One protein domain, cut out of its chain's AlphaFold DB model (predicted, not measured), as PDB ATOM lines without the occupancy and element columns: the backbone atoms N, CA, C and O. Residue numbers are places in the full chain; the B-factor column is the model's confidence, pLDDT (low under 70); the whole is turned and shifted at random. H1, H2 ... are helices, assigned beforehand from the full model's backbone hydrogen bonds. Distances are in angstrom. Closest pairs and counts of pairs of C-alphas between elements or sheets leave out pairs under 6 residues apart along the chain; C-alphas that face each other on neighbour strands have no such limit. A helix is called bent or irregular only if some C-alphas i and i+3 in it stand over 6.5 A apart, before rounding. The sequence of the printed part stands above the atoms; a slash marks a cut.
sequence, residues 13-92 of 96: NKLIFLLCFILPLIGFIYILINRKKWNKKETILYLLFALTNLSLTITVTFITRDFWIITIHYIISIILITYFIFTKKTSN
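AT A GLANCE: This is residues 13 to 92 of the 96 residues of an uncharacterized protein of Bacillus sp. SRB_8 (UniProt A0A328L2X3). Helices H1, H2 and H3 make an up-and-down bundle, each running against the one before; H4 folds back along H3. The printed part has 80 residues and four named helices, no named strand: all helix. It is compact: radius of gyration of the C-alphas 13.1 A, spans 40 by 25 by 17 A.

IN THESE COORDINATES: Find H1, residues 13 to 22, from C-alpha 13 at (26.498, 40.425, 91.991). H2, residues 24 to 37, is irregular: C-alphas 33 and 36 are 7.5 A apart. H3 takes residues 40 to 62; H4, residues 67 to 92, runs 38.1 A to C-alpha 92 at (20.889, 43.044, 78.174).

HOW THE PARTS SIT: The hub, H3, touches H1 with residues 46 to 53 alone, closest C-alphas Ala 50 and Cys 20, 5.2 A. It forms hairpins with H2 and H4 at shallow tilts of 14 and 8 degrees. Except in H2, with 8 of 10, every O i to N i+4 pair is within hydrogen-bond range.

THE WHOLE: The printed part has no cut; residues 89 to 92 have pLDDT under 70.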
ATOM      1  N   ASN A  13      27.105  41.750  92.127       82.44
ATOM      2  CA  ASN A  13      26.498  40.425  91.991       82.44
ATOM      3  C   ASN A  13      27.480  39.341  92.442       82.44
ATOM      4  O   ASN A  13      27.098  38.412  93.148       82.44
ATOM      5  N   LYS A  14      28.764  39.505  92.097       83.81
ATOM      6  CA  LYS A  14      29.840  38.604  92.519       83.81
ATOM      7  C   LYS A  14      30.003  38.595  94.042       83.81
ATOM      8  O   LYS A  14      30.121  37.523  94.625       83.81
ATOM      9  N   LEU A  15      29.929  39.766  94.683       85.62
ATOM     10  CA  LEU A  15      29.951  39.875  96.145       85.62
ATOM     11  C   LEU A  15      28.750  39.199  96.811       85.62
ATOM     12  O   LEU A  15      28.928  38.547  97.831       85.62
ATOM     13  N   ILE A  16      27.548  39.313  96.242       86.75
ATOM     14  CA  ILE A  16      26.347  38.671  96.802       86.75
ATOM     15  C   ILE A  16      26.474  37.143  96.755       86.75
ATOM     16  O   ILE A  16      26.204  36.479  97.756       86.75
ATOM     17  N   PHE A  17      26.931  36.585  95.627       87.19
ATOM     18  CA  PHE A  17      27.199  35.148  95.516       87.19
ATOM     19  C   PHE A  17      28.291  34.695  96.491       87.19
ATOM     20  O   PHE A  17      28.118  33.688  97.172       87.19
ATOM     21  N   LEU A  18      29.379  35.461  96.615       87.06
ATOM     22  CA  LEU A  18      30.462  35.164  97.553       87.06
ATOM     23  C   LEU A  18      29.980  35.193  99.011       87.06
ATOM     24  O   LEU A  18      30.297  34.292  99.782       87.06
ATOM     25  N   LEU A  19      29.157  36.181  99.377       88.88
ATOM     26  CA  LEU A  19      28.565  36.285 100.710       88.88
ATOM     27  C   LEU A  19      27.683  35.070 101.025       88.88
ATOM     28  O   LEU A  19      27.791  34.510 102.110       88.88
ATOM     29  N   CYS A  20      26.859  34.633 100.067       89.12
ATOM     30  CA  CYS A  20      26.020  33.440 100.220       89.12
ATOM     31  C   CYS A  20      26.822  32.138 100.289       89.12
ATOM     32  O   CYS A  20      26.344  31.169 100.868       89.12
ATOM     33  N   PHE A  21      28.013  32.106  99.694       86.31
ATOM     34  CA  PHE A  21      28.880  30.935  99.715       86.31
ATOM     35  C   PHE A  21      29.622  30.790 101.052       86.31
ATOM     36  O   PHE A  21      29.669  29.699 101.607       86.31
ATOM     37  N   ILE A  22      30.172  31.884 101.593       87.31
ATOM     38  CA  ILE A  22      30.948  31.843 102.846       87.31
ATOM     39  C   ILE A  22      30.019  31.829 104.069       87.31
ATOM     40  O   ILE A  22      30.230  31.056 104.999       87.31
ATOM     41  N   LEU A  23      28.990  32.687 104.084       89.44
ATOM     42  CA  LEU A  23      28.035  32.801 105.190       89.44
ATOM     43  C   LEU A  23      26.596  32.761 104.652       89.44
ATOM     44  O   LEU A  23      25.939  33.805 104.570       89.44
ATOM     45  N   PRO A  24      26.070  31.568 104.317       87.00
ATOM     46  CA  PRO A  24      24.752  31.426 103.698       87.00
ATOM     47  C   PRO A  24      23.615  32.047 104.515       87.00
ATOM     48  O   PRO A  24      22.731  32.672 103.936       87.00
ATOM     49  N   LEU A  25      23.668  31.970 105.850       86.94
ATOM     50  CA  LEU A  25      22.703  32.618 106.755       86.94
ATOM     51  C   LEU A  25      22.655  34.143 106.570       86.94
ATOM     52  O   LEU A  25      21.584  34.725 106.390       86.94
ATOM     53  N   ILE A  26      23.817  34.795 106.573       88.94
ATOM     54  CA  ILE A  26      23.918  36.253 106.425       88.94
ATOM     55  C   ILE A  26      23.609  36.681 104.992       88.94
ATOM     56  O   ILE A  26      22.896  37.665 104.793       88.94
ATOM     57  N   GLY A  27      24.063  35.915 103.997       89.19
ATOM     58  CA  GLY A  27      23.700  36.121 102.598       89.19
ATOM     59  C   GLY A  27      22.186  36.059 102.382       89.19
ATOM     60  O   GLY A  27      21.614  36.949 101.751       89.19
ATOM     61  N   PHE A  28      21.514  35.073 102.978       89.62
ATOM     62  CA  PHE A  28      20.064  34.915 102.893       89.62
ATOM     63  C   PHE A  28      19.313  36.107 103.501       89.62
ATOM     64  O   PHE A  28      18.448  36.692 102.845       89.62
ATOM     65  N   ILE A  29      19.683  36.532 104.716       91.25
ATOM     66  CA  ILE A  29      19.087  37.709 105.371       91.25
ATOM     67  C   ILE A  29      19.315  38.970 104.526       91.25
ATOM     68  O   ILE A  29      18.384  39.746 104.297       91.25
ATOM     69  N   TYR A  30      20.528  39.157 104.001       90.00
ATOM     70  CA  TYR A  30      20.866  40.299 103.156       90.00
ATOM     71  C   TYR A  30      19.994  40.375 101.894       90.00
ATOM     72  O   TYR A  30      19.503  41.455 101.542       90.00
ATOM     73  N   ILE A  31      19.762  39.238 101.231       89.94
ATOM     74  CA  ILE A  31      18.872  39.149 100.067       89.94
ATOM     75  C   ILE A  31      17.438  39.488 100.474       89.94
ATOM     76  O   ILE A  31      16.787  40.283  99.799       89.94
ATOM     77  N   LEU A  32      16.942  38.943 101.590       88.81
ATOM     78  CA  LEU A  32      15.577  39.202 102.052       88.81
ATOM     79  C   LEU A  32      15.319  40.678 102.360       88.81
ATOM     80  O   LEU A  32      14.230  41.164 102.053       88.81
ATOM     81  N   ILE A  33      16.299  41.384 102.927       90.94
ATOM     82  CA  ILE A  33      16.210  42.822 103.211       90.94
ATOM     83  C   ILE A  33      16.187  43.626 101.905       90.94
ATOM     84  O   ILE A  33      15.359  44.521 101.729       90.94
ATOM     85  N   ASN A  34      17.063  43.292 100.956       86.88
ATOM     86  CA  ASN A  34      17.218  44.054  99.715       86.88
ATOM     87  C   ASN A  34      16.267  43.624  98.589       86.88
ATOM     88  O   ASN A  34      16.211  44.299  97.561       86.88
ATOM     89  N   ARG A  35      15.456  42.575  98.791       84.19
ATOM     90  CA  ARG A  35      14.578  41.979  97.767       84.19
ATOM     91  C   ARG A  35      13.657  42.967  97.056       84.19
ATOM     92  O   ARG A  35      13.325  42.755  95.897       84.19
ATOM     93  N   LYS A  36      13.234  44.037  97.742       85.25
ATOM     94  CA  LYS A  36      12.347  45.077  97.186       85.25
ATOM     95  C   LYS A  36      13.053  45.996  96.181       85.25
ATOM     96  O   LYS A  36      12.379  46.631  95.382       85.25
ATOM     97  N   LYS A  37      14.385  46.086  96.238       84.56
ATOM     98  CA  LYS A  37      15.203  46.957  95.380       84.56
ATOM     99  C   LYS A  37      15.684  46.257  94.107       84.56
ATOM    100  O   LYS A  37      16.245  46.916  93.239       84.56
ATOM    101  N   TRP A  38      15.542  44.936  94.021       82.62
ATOM    102  CA  TRP A  38      16.100  44.120  92.942       82.62
ATOM    103  C   TRP A  38      15.004  43.543  92.049       82.62
ATOM    104  O   TRP A  38      13.846  43.417  92.454       82.62
ATOM    105  N   ASN A  39      15.376  43.162  90.827       83.06
ATOM    106  CA  ASN A  39      14.447  42.530  89.901       83.06
ATOM    107  C   ASN A  39      13.988  41.172  90.458       83.06
ATOM    108  O   ASN A  39      14.809  40.374  90.911       83.06
ATOM    109  N   LYS A  40      12.684  40.874  90.390       83.19
ATOM    110  CA  LYS A  40      12.092  39.657  90.977       83.19
ATOM    111  C   LYS A  40      12.793  38.381  90.498       83.19
ATOM    112  O   LYS A  40      13.052  37.493  91.304       83.19
ATOM    113  N   LYS A  41      13.147  38.315  89.208       82.06
ATOM    114  CA  LYS A  41      13.853  37.168  88.610       82.06
ATOM    115  C   LYS A  41      15.257  36.973  89.195       82.06
ATOM    116  O   LYS A  41      15.630  35.852  89.518       82.06
ATOM    117  N   GLU A  42      16.013  38.057  89.371       81.69
ATOM    118  CA  GLU A  42      17.363  38.000  89.947       81.69
ATOM    119  C   GLU A  42      17.313  37.645  91.436       81.69
ATOM    120  O   GLU A  42      18.066  36.789  91.893       81.69
ATOM    121  N   THR A  43      16.374  38.237  92.181       85.25
ATOM    122  CA  THR A  43      16.141  37.928  93.597       85.25
ATOM    123  C   THR A  43      15.847  36.448  93.813       85.25
ATOM    124  O   THR A  43      16.405  35.862  94.735       85.25
ATOM    125  N   ILE A  44      15.014  35.827  92.969       87.25
ATOM    126  CA  ILE A  44      14.706  34.392  93.063       87.25
ATOM    127  C   ILE A  44      15.973  33.550  92.875       87.25
ATOM    128  O   ILE A  44      16.189  32.613  93.638       87.25
ATOM    129  N   LEU A  45      16.833  33.896  91.914       87.19
ATOM    130  CA  LEU A  45      18.086  33.171  91.685       87.19
ATOM    131  C   LEU A  45      19.063  33.309  92.853       87.19
ATOM    132  O   LEU A  45      19.650  32.315  93.275       87.19
ATOM    133  N   TYR A  46      19.199  34.511  93.419       87.25
ATOM    134  CA  TYR A  46      20.009  34.705  94.621       87.25
ATOM    135  C   TYR A  46      19.450  33.940  95.819       87.25
ATOM    136  O   TYR A  46      20.210  33.318  96.555       87.25
ATOM    137  N   LEU A  47      18.128  33.953  96.001       89.56
ATOM    138  CA  LEU A  47      17.465  33.232  97.083       89.56
ATOM    139  C   LEU A  47      17.676  31.718  96.947       89.56
ATOM    140  O   LEU A  47      18.007  31.062  97.929       89.56
ATOM    141  N   LEU A  48      17.537  31.181  95.732       90.00
ATOM    142  CA  LEU A  48      17.764  29.767  95.433       90.00
ATOM    143  C   LEU A  48      19.216  29.365  95.720       90.00
ATOM    144  O   LEU A  48      19.468  28.330  96.336       90.00
ATOM    145  N   PHE A  49      20.173  30.208  95.333       90.56
ATOM    146  CA  PHE A  49      21.586  29.984  95.626       90.56
ATOM    147  C   PHE A  49      21.890  30.049  97.131       90.56
ATOM    148  O   PHE A  49      22.623  29.218  97.661       90.56
ATOM    149  N   ALA A  50      21.312  31.009  97.852       91.25
ATOM    150  CA  ALA A  50      21.485  31.108  99.298       91.25
ATOM    151  C   ALA A  50      20.871  29.903 100.028       91.25
ATOM    152  O   ALA A  50      21.495  29.347 100.926       91.25
ATOM    153  N   LEU A  51      19.682  29.461  99.607       92.19
ATOM    154  CA  LEU A  51      18.979  28.333 100.213       92.19
ATOM    155  C   LEU A  51      19.701  27.003  99.973       92.19
ATOM    156  O   LEU A  51      19.810  26.197 100.890       92.19
ATOM    157  N   THR A  52      20.233  26.788  98.770       90.88
ATOM    158  CA  THR A  52      21.033  25.593  98.457       90.88
ATOM    159  C   THR A  52      22.316  25.548  99.284       90.88
ATOM    160  O   THR A  52      22.616  24.512  99.870       90.88
ATOM    161  N   ASN A  53      23.046  26.664  99.413       90.62
ATOM    162  CA  ASN A  53      24.239  26.715 100.268       90.62
ATOM    163  C   ASN A  53      23.899  26.527 101.749       90.62
ATOM    164  O   ASN A  53      24.594  25.787 102.439       90.62
ATOM    165  N   LEU A  54      22.806  27.125 102.230       90.25
ATOM    166  CA  LEU A  54      22.329  26.931 103.598       90.25
ATOM    167  C   LEU A  54      21.955  25.468 103.864       90.25
ATOM    168  O   LEU A  54      22.351  24.911 104.885       90.25
ATOM    169  N   SER A  55      21.244  24.836 102.927       90.06
ATOM    170  CA  SER A  55      20.907  23.416 102.993       90.06
ATOM    171  C   SER A  55      22.165  22.559 103.072       90.06
ATOM    172  O   SER A  55      22.238  21.697 103.940       90.06
ATOM    173  N   LEU A  56      23.174  22.817 102.229       89.00
ATOM    174  CA  LEU A  56      24.440  22.089 102.303       89.00
ATOM    175  C   LEU A  56      25.115  22.295 103.660       89.00
ATOM    176  O   LEU A  56      25.553  21.319 104.259       89.00
ATOM    177  N   THR A  57      25.205  23.533 104.158       88.44
ATOM    178  CA  THR A  57      25.823  23.809 105.463       88.44
ATOM    179  C   THR A  57      25.148  23.004 106.566       88.44
ATOM    180  O   THR A  57      25.842  22.400 107.379       88.44
ATOM    181  N   ILE A  58      23.816  22.930 106.572       87.75
ATOM    182  CA  ILE A  58      23.066  22.121 107.540       87.75
ATOM    183  C   ILE A  58      23.376  20.630 107.351       87.75
ATOM    184  O   ILE A  58      23.735  19.964 108.317       87.75
ATOM    185  N   THR A  59      23.302  20.109 106.123       87.81
ATOM    186  CA  THR A  59      23.587  18.695 105.826       87.81
ATOM    187  C   THR A  59      25.006  18.299 106.237       87.81
ATOM    188  O   THR A  59      25.187  17.281 106.895       87.81
ATOM    189  N   VAL A  60      26.008  19.121 105.922       86.06
ATOM    190  CA  VAL A  60      27.415  18.863 106.259       86.06
ATOM    191  C   VAL A  60      27.673  18.969 107.762       86.06
ATOM    192  O   VAL A  60      28.506  18.233 108.285       86.06
ATOM    193  N   THR A  61      26.971  19.867 108.460       86.31
ATOM    194  CA  THR A  61      27.158  20.071 109.906       86.31
ATOM    195  C   THR A  61      26.470  18.988 110.738       86.31
ATOM    196  O   THR A  61      27.019  18.571 111.752       86.31
ATOM    197  N   PHE A  62      25.280  18.531 110.328       84.00
ATOM    198  CA  PHE A  62      24.419  17.690 111.168       84.00
ATOM    199  C   PHE A  62      24.165  16.273 110.638       84.00
ATOM    200  O   PHE A  62      23.771  15.421 111.427       84.00
ATOM    201  N   ILE A  63      24.337  16.010 109.337       86.12
ATOM    202  CA  ILE A  63      23.968  14.727 108.717       86.12
ATOM    203  C   ILE A  63      25.221  13.939 108.343       86.12
ATOM    204  O   ILE A  63      25.595  13.006 109.046       86.12
ATOM    205  N   THR A  64      25.887  14.309 107.249       82.94
ATOM    206  CA  THR A  64      27.087  13.621 106.764       82.94
ATOM    207  C   THR A  64      27.990  14.580 106.002       82.94
ATOM    208  O   THR A  64      27.539  15.486 105.299       82.94
ATOM    209  N   ARG A  65      29.303  14.346 106.099       81.75
ATOM    210  CA  ARG A  65      30.319  15.025 105.282       81.75
ATOM    211  C   ARG A  65      30.779  14.123 104.141       81.75
ATOM    212  O   ARG A  65      31.974  13.900 103.958       81.75
ATOM    213  N   ASP A  66      29.820  13.579 103.400       89.38
ATOM    214  CA  ASP A  66      30.125  12.747 102.243       89.38
ATOM    215  C   ASP A  66      30.724  13.580 101.115       89.38
ATOM    216  O   ASP A  66      30.181  14.611 100.700       89.38
ATOM    217  N   PHE A  67      31.838  13.088 100.574       87.06
ATOM    218  CA  PHE A  67      32.537  13.725  99.462       87.06
ATOM    219  C   PHE A  67      31.615  13.938  98.251       87.06
ATOM    220  O   PHE A  67      31.640  14.996  97.616       87.06
ATOM    221  N   TRP A  68      30.752  12.961  97.962       88.38
ATOM    222  CA  TRP A  68      29.804  13.022  96.850       88.38
ATOM    223  C   TRP A  68      28.754  14.122  97.019       88.38
ATOM    224  O   TRP A  68      28.463  14.824  96.054       88.38
ATOM    225  N   ILE A  69      28.242  14.339  98.235       88.06
ATOM    226  CA  ILE A  69      27.248  15.389  98.519       88.06
ATOM    227  C   ILE A  69      27.855  16.770  98.261       88.06
ATOM    228  O   ILE A  69      27.266  17.604  97.572       88.06
ATOM    229  N   ILE A  70      29.072  16.987  98.763       86.88
ATOM    230  CA  ILE A  70      29.809  18.237  98.568       86.88
ATOM    231  C   ILE A  70      30.095  18.460  97.076       86.88
ATOM    232  O   ILE A  70      29.894  19.558  96.560       86.88
ATOM    233  N   THR A  71      30.510  17.411  96.362       89.69
ATOM    234  CA  THR A  71      30.812  17.480  94.925       89.69
ATOM    235  C   THR A  71      29.574  17.830  94.098       89.69
ATOM    236  O   THR A  71      29.622  18.745  93.275       89.69
ATOM    237  N   ILE A  72      28.440  17.165  94.348       89.81
ATOM    238  CA  ILE A  72      27.164  17.452  93.675       89.81
ATOM    239  C   ILE A  72      26.736  18.901  93.935       89.81
ATOM    240  O   ILE A  72      26.328  19.601  93.008       89.81
ATOM    241  N   HIS A  73      26.889  19.387  95.167       89.06
ATOM    242  CA  HIS A  73      26.563  20.772  95.505       89.06
ATOM    243  C   HIS A  73      27.409  21.793  94.739       89.06
ATOM    244  O   HIS A  73      26.880  22.799  94.257       89.06
ATOM    245  N   TYR A  74      28.710  21.544  94.580       88.19
ATOM    246  CA  TYR A  74      29.570  22.413  93.775       88.19
ATOM    247  C   TYR A  74      29.137  22.450  92.309       88.19
ATOM    248  O   TYR A  74      29.077  23.530  91.720       88.19
ATOM    249  N   ILE A  75      28.764  21.303  91.738       91.56
ATOM    250  CA  ILE A  75      28.240  21.224  90.369       91.56
ATOM    251  C   ILE A  75      26.953  22.053  90.243       91.56
ATOM    252  O   ILE A  75      26.852  22.894  89.347       91.56
ATOM    253  N   ILE A  76      26.004  21.895  91.171       90.06
ATOM    254  CA  ILE A  76      24.755  22.678  91.201       90.06
ATOM    255  C   ILE A  76      25.054  24.180  91.313       90.06
ATOM    256  O   ILE A  76      24.469  24.987  90.590       90.06
ATOM    257  N   SER A  77      26.003  24.561  92.169       88.44
ATOM    258  CA  SER A  77      26.416  25.954  92.355       88.44
ATOM    259  C   SER A  77      26.974  26.569  91.068       88.44
ATOM    260  O   SER A  77      26.598  27.685  90.704       88.44
ATOM    261  N   ILE A  78      27.817  25.834  90.335       89.38
ATOM    262  CA  ILE A  78      28.364  26.266  89.039       89.38
ATOM    263  C   ILE A  78      27.246  26.424  88.001       89.38
ATOM    264  O   ILE A  78      27.223  27.420  87.268       89.38
ATOM    265  N   ILE A  79      26.295  25.487  87.957       89.75
ATOM    266  CA  ILE A  79      25.140  25.550  87.051       89.75
ATOM    267  C   ILE A  79      24.303  26.804  87.335       89.75
ATOM    268  O   ILE A  79      23.993  27.552  86.408       89.75
ATOM    269  N   LEU A  80      23.992  27.090  88.605       87.62
ATOM    270  CA  LEU A  80      23.216  28.270  89.001       87.62
ATOM    271  C   LEU A  80      23.913  29.584  88.620       87.62
ATOM    272  O   LEU A  80      23.268  30.491  88.089       87.62
ATOM    273  N   ILE A  81      25.226  29.687  88.841       86.31
ATOM    274  CA  ILE A  81      26.014  30.873  88.469       86.31
ATOM    275  C   ILE A  81      26.030  31.055  86.947       86.31
ATOM    276  O   ILE A  81      25.822  32.163  86.449       86.31
ATOM    277  N   THR A  82      26.228  29.970  86.199       86.31
ATOM    278  CA  THR A  82      26.243  29.995  84.730       86.31
ATOM    279  C   THR A  82      24.882  30.415  84.177       86.31
ATOM    280  O   THR A  82      24.801  31.294  83.315       86.31
ATOM    281  N   TYR A  83      23.799  29.865  84.732       86.44
ATOM    282  CA  TYR A  83      22.433  30.249  84.390       86.44
ATOM    283  C   TYR A  83      22.162  31.728  84.696       86.44
ATOM    284  O   TYR A  83      21.589  32.446  83.873       86.44
ATOM    285  N   PHE A  84      22.630  32.230  85.842       84.56
ATOM    286  CA  PHE A  84      22.526  33.646  86.195       84.56
ATOM    287  C   PHE A  84      23.265  34.555  85.195       84.56
ATOM    288  O   PHE A  84      22.753  35.594  84.783       84.56
ATOM    289  N   ILE A  85      24.465  34.164  84.757       82.69
ATOM    290  CA  ILE A  85      25.220  34.912  83.742       82.69
ATOM    291  C   ILE A  85      24.463  34.922  82.408       82.69
ATOM    292  O   ILE A  85      24.334  35.976  81.784       82.69
ATOM    293  N   PHE A  86      23.932  33.774  81.983       81.75
ATOM    294  CA  PHE A  86      23.211  33.646  80.718       81.75
ATOM    295  C   PHE A  86      21.907  34.454  80.699       81.75
ATOM    296  O   PHE A  86      21.632  35.191  79.748       81.75
ATOM    297  N   THR A  87      21.123  34.373  81.775       77.25
ATOM    298  CA  THR A  87      19.885  35.151  81.936       77.25
ATOM    299  C   THR A  87      20.162  36.651  81.935       77.25
ATOM    300  O   THR A  87      19.483  37.402  81.235       77.25
ATOM    301  N   LYS A  88      21.217  37.092  82.628       71.31
ATOM    302  CA  LYS A  88      21.630  38.497  82.627       71.31
ATOM    303  C   LYS A  88      22.119  38.966  81.254       71.31
ATOM    304  O   LYS A  88      21.791  40.074  80.839       71.31
ATOM    305  N   LYS A  89      22.866  38.127  80.527       69.00
ATOM    306  CA  LYS A  89      23.303  38.410  79.150       69.00
ATOM    307  C   LYS A  89      22.105  38.562  78.210       69.00
ATOM    308  O   LYS A  89      22.064  39.519  77.448       69.00
ATOM    309  N   THR A  90      21.111  37.681  78.322       62.31
ATOM    310  CA  THR A  90      19.879  37.717  77.515       62.31
ATOM    311  C   THR A  90      19.054  38.978  77.786       62.31
ATOM    312  O   THR A  90      18.624  39.645  76.849       62.31
ATOM    313  N   SER A  91      18.906  39.371  79.057       59.69
ATOM    314  CA  SER A  91      18.192  40.599  79.448       59.69
ATOM    315  C   SER A  91      18.849  41.890  78.946       59.69
ATOM    316  O   SER A  91      18.172  42.906  78.854       59.69
ATOM    317  N   ASN A  92      20.153  41.876  78.667       57.91
ATOM    318  CA  ASN A  92      20.889  43.044  78.174       57.91
ATOM    319  C   ASN A  92      20.840  43.160  76.636       57.91
ATOM    320  O   ASN A  92      21.131  44.215  76.087       57.91
TER     321      ASN A  92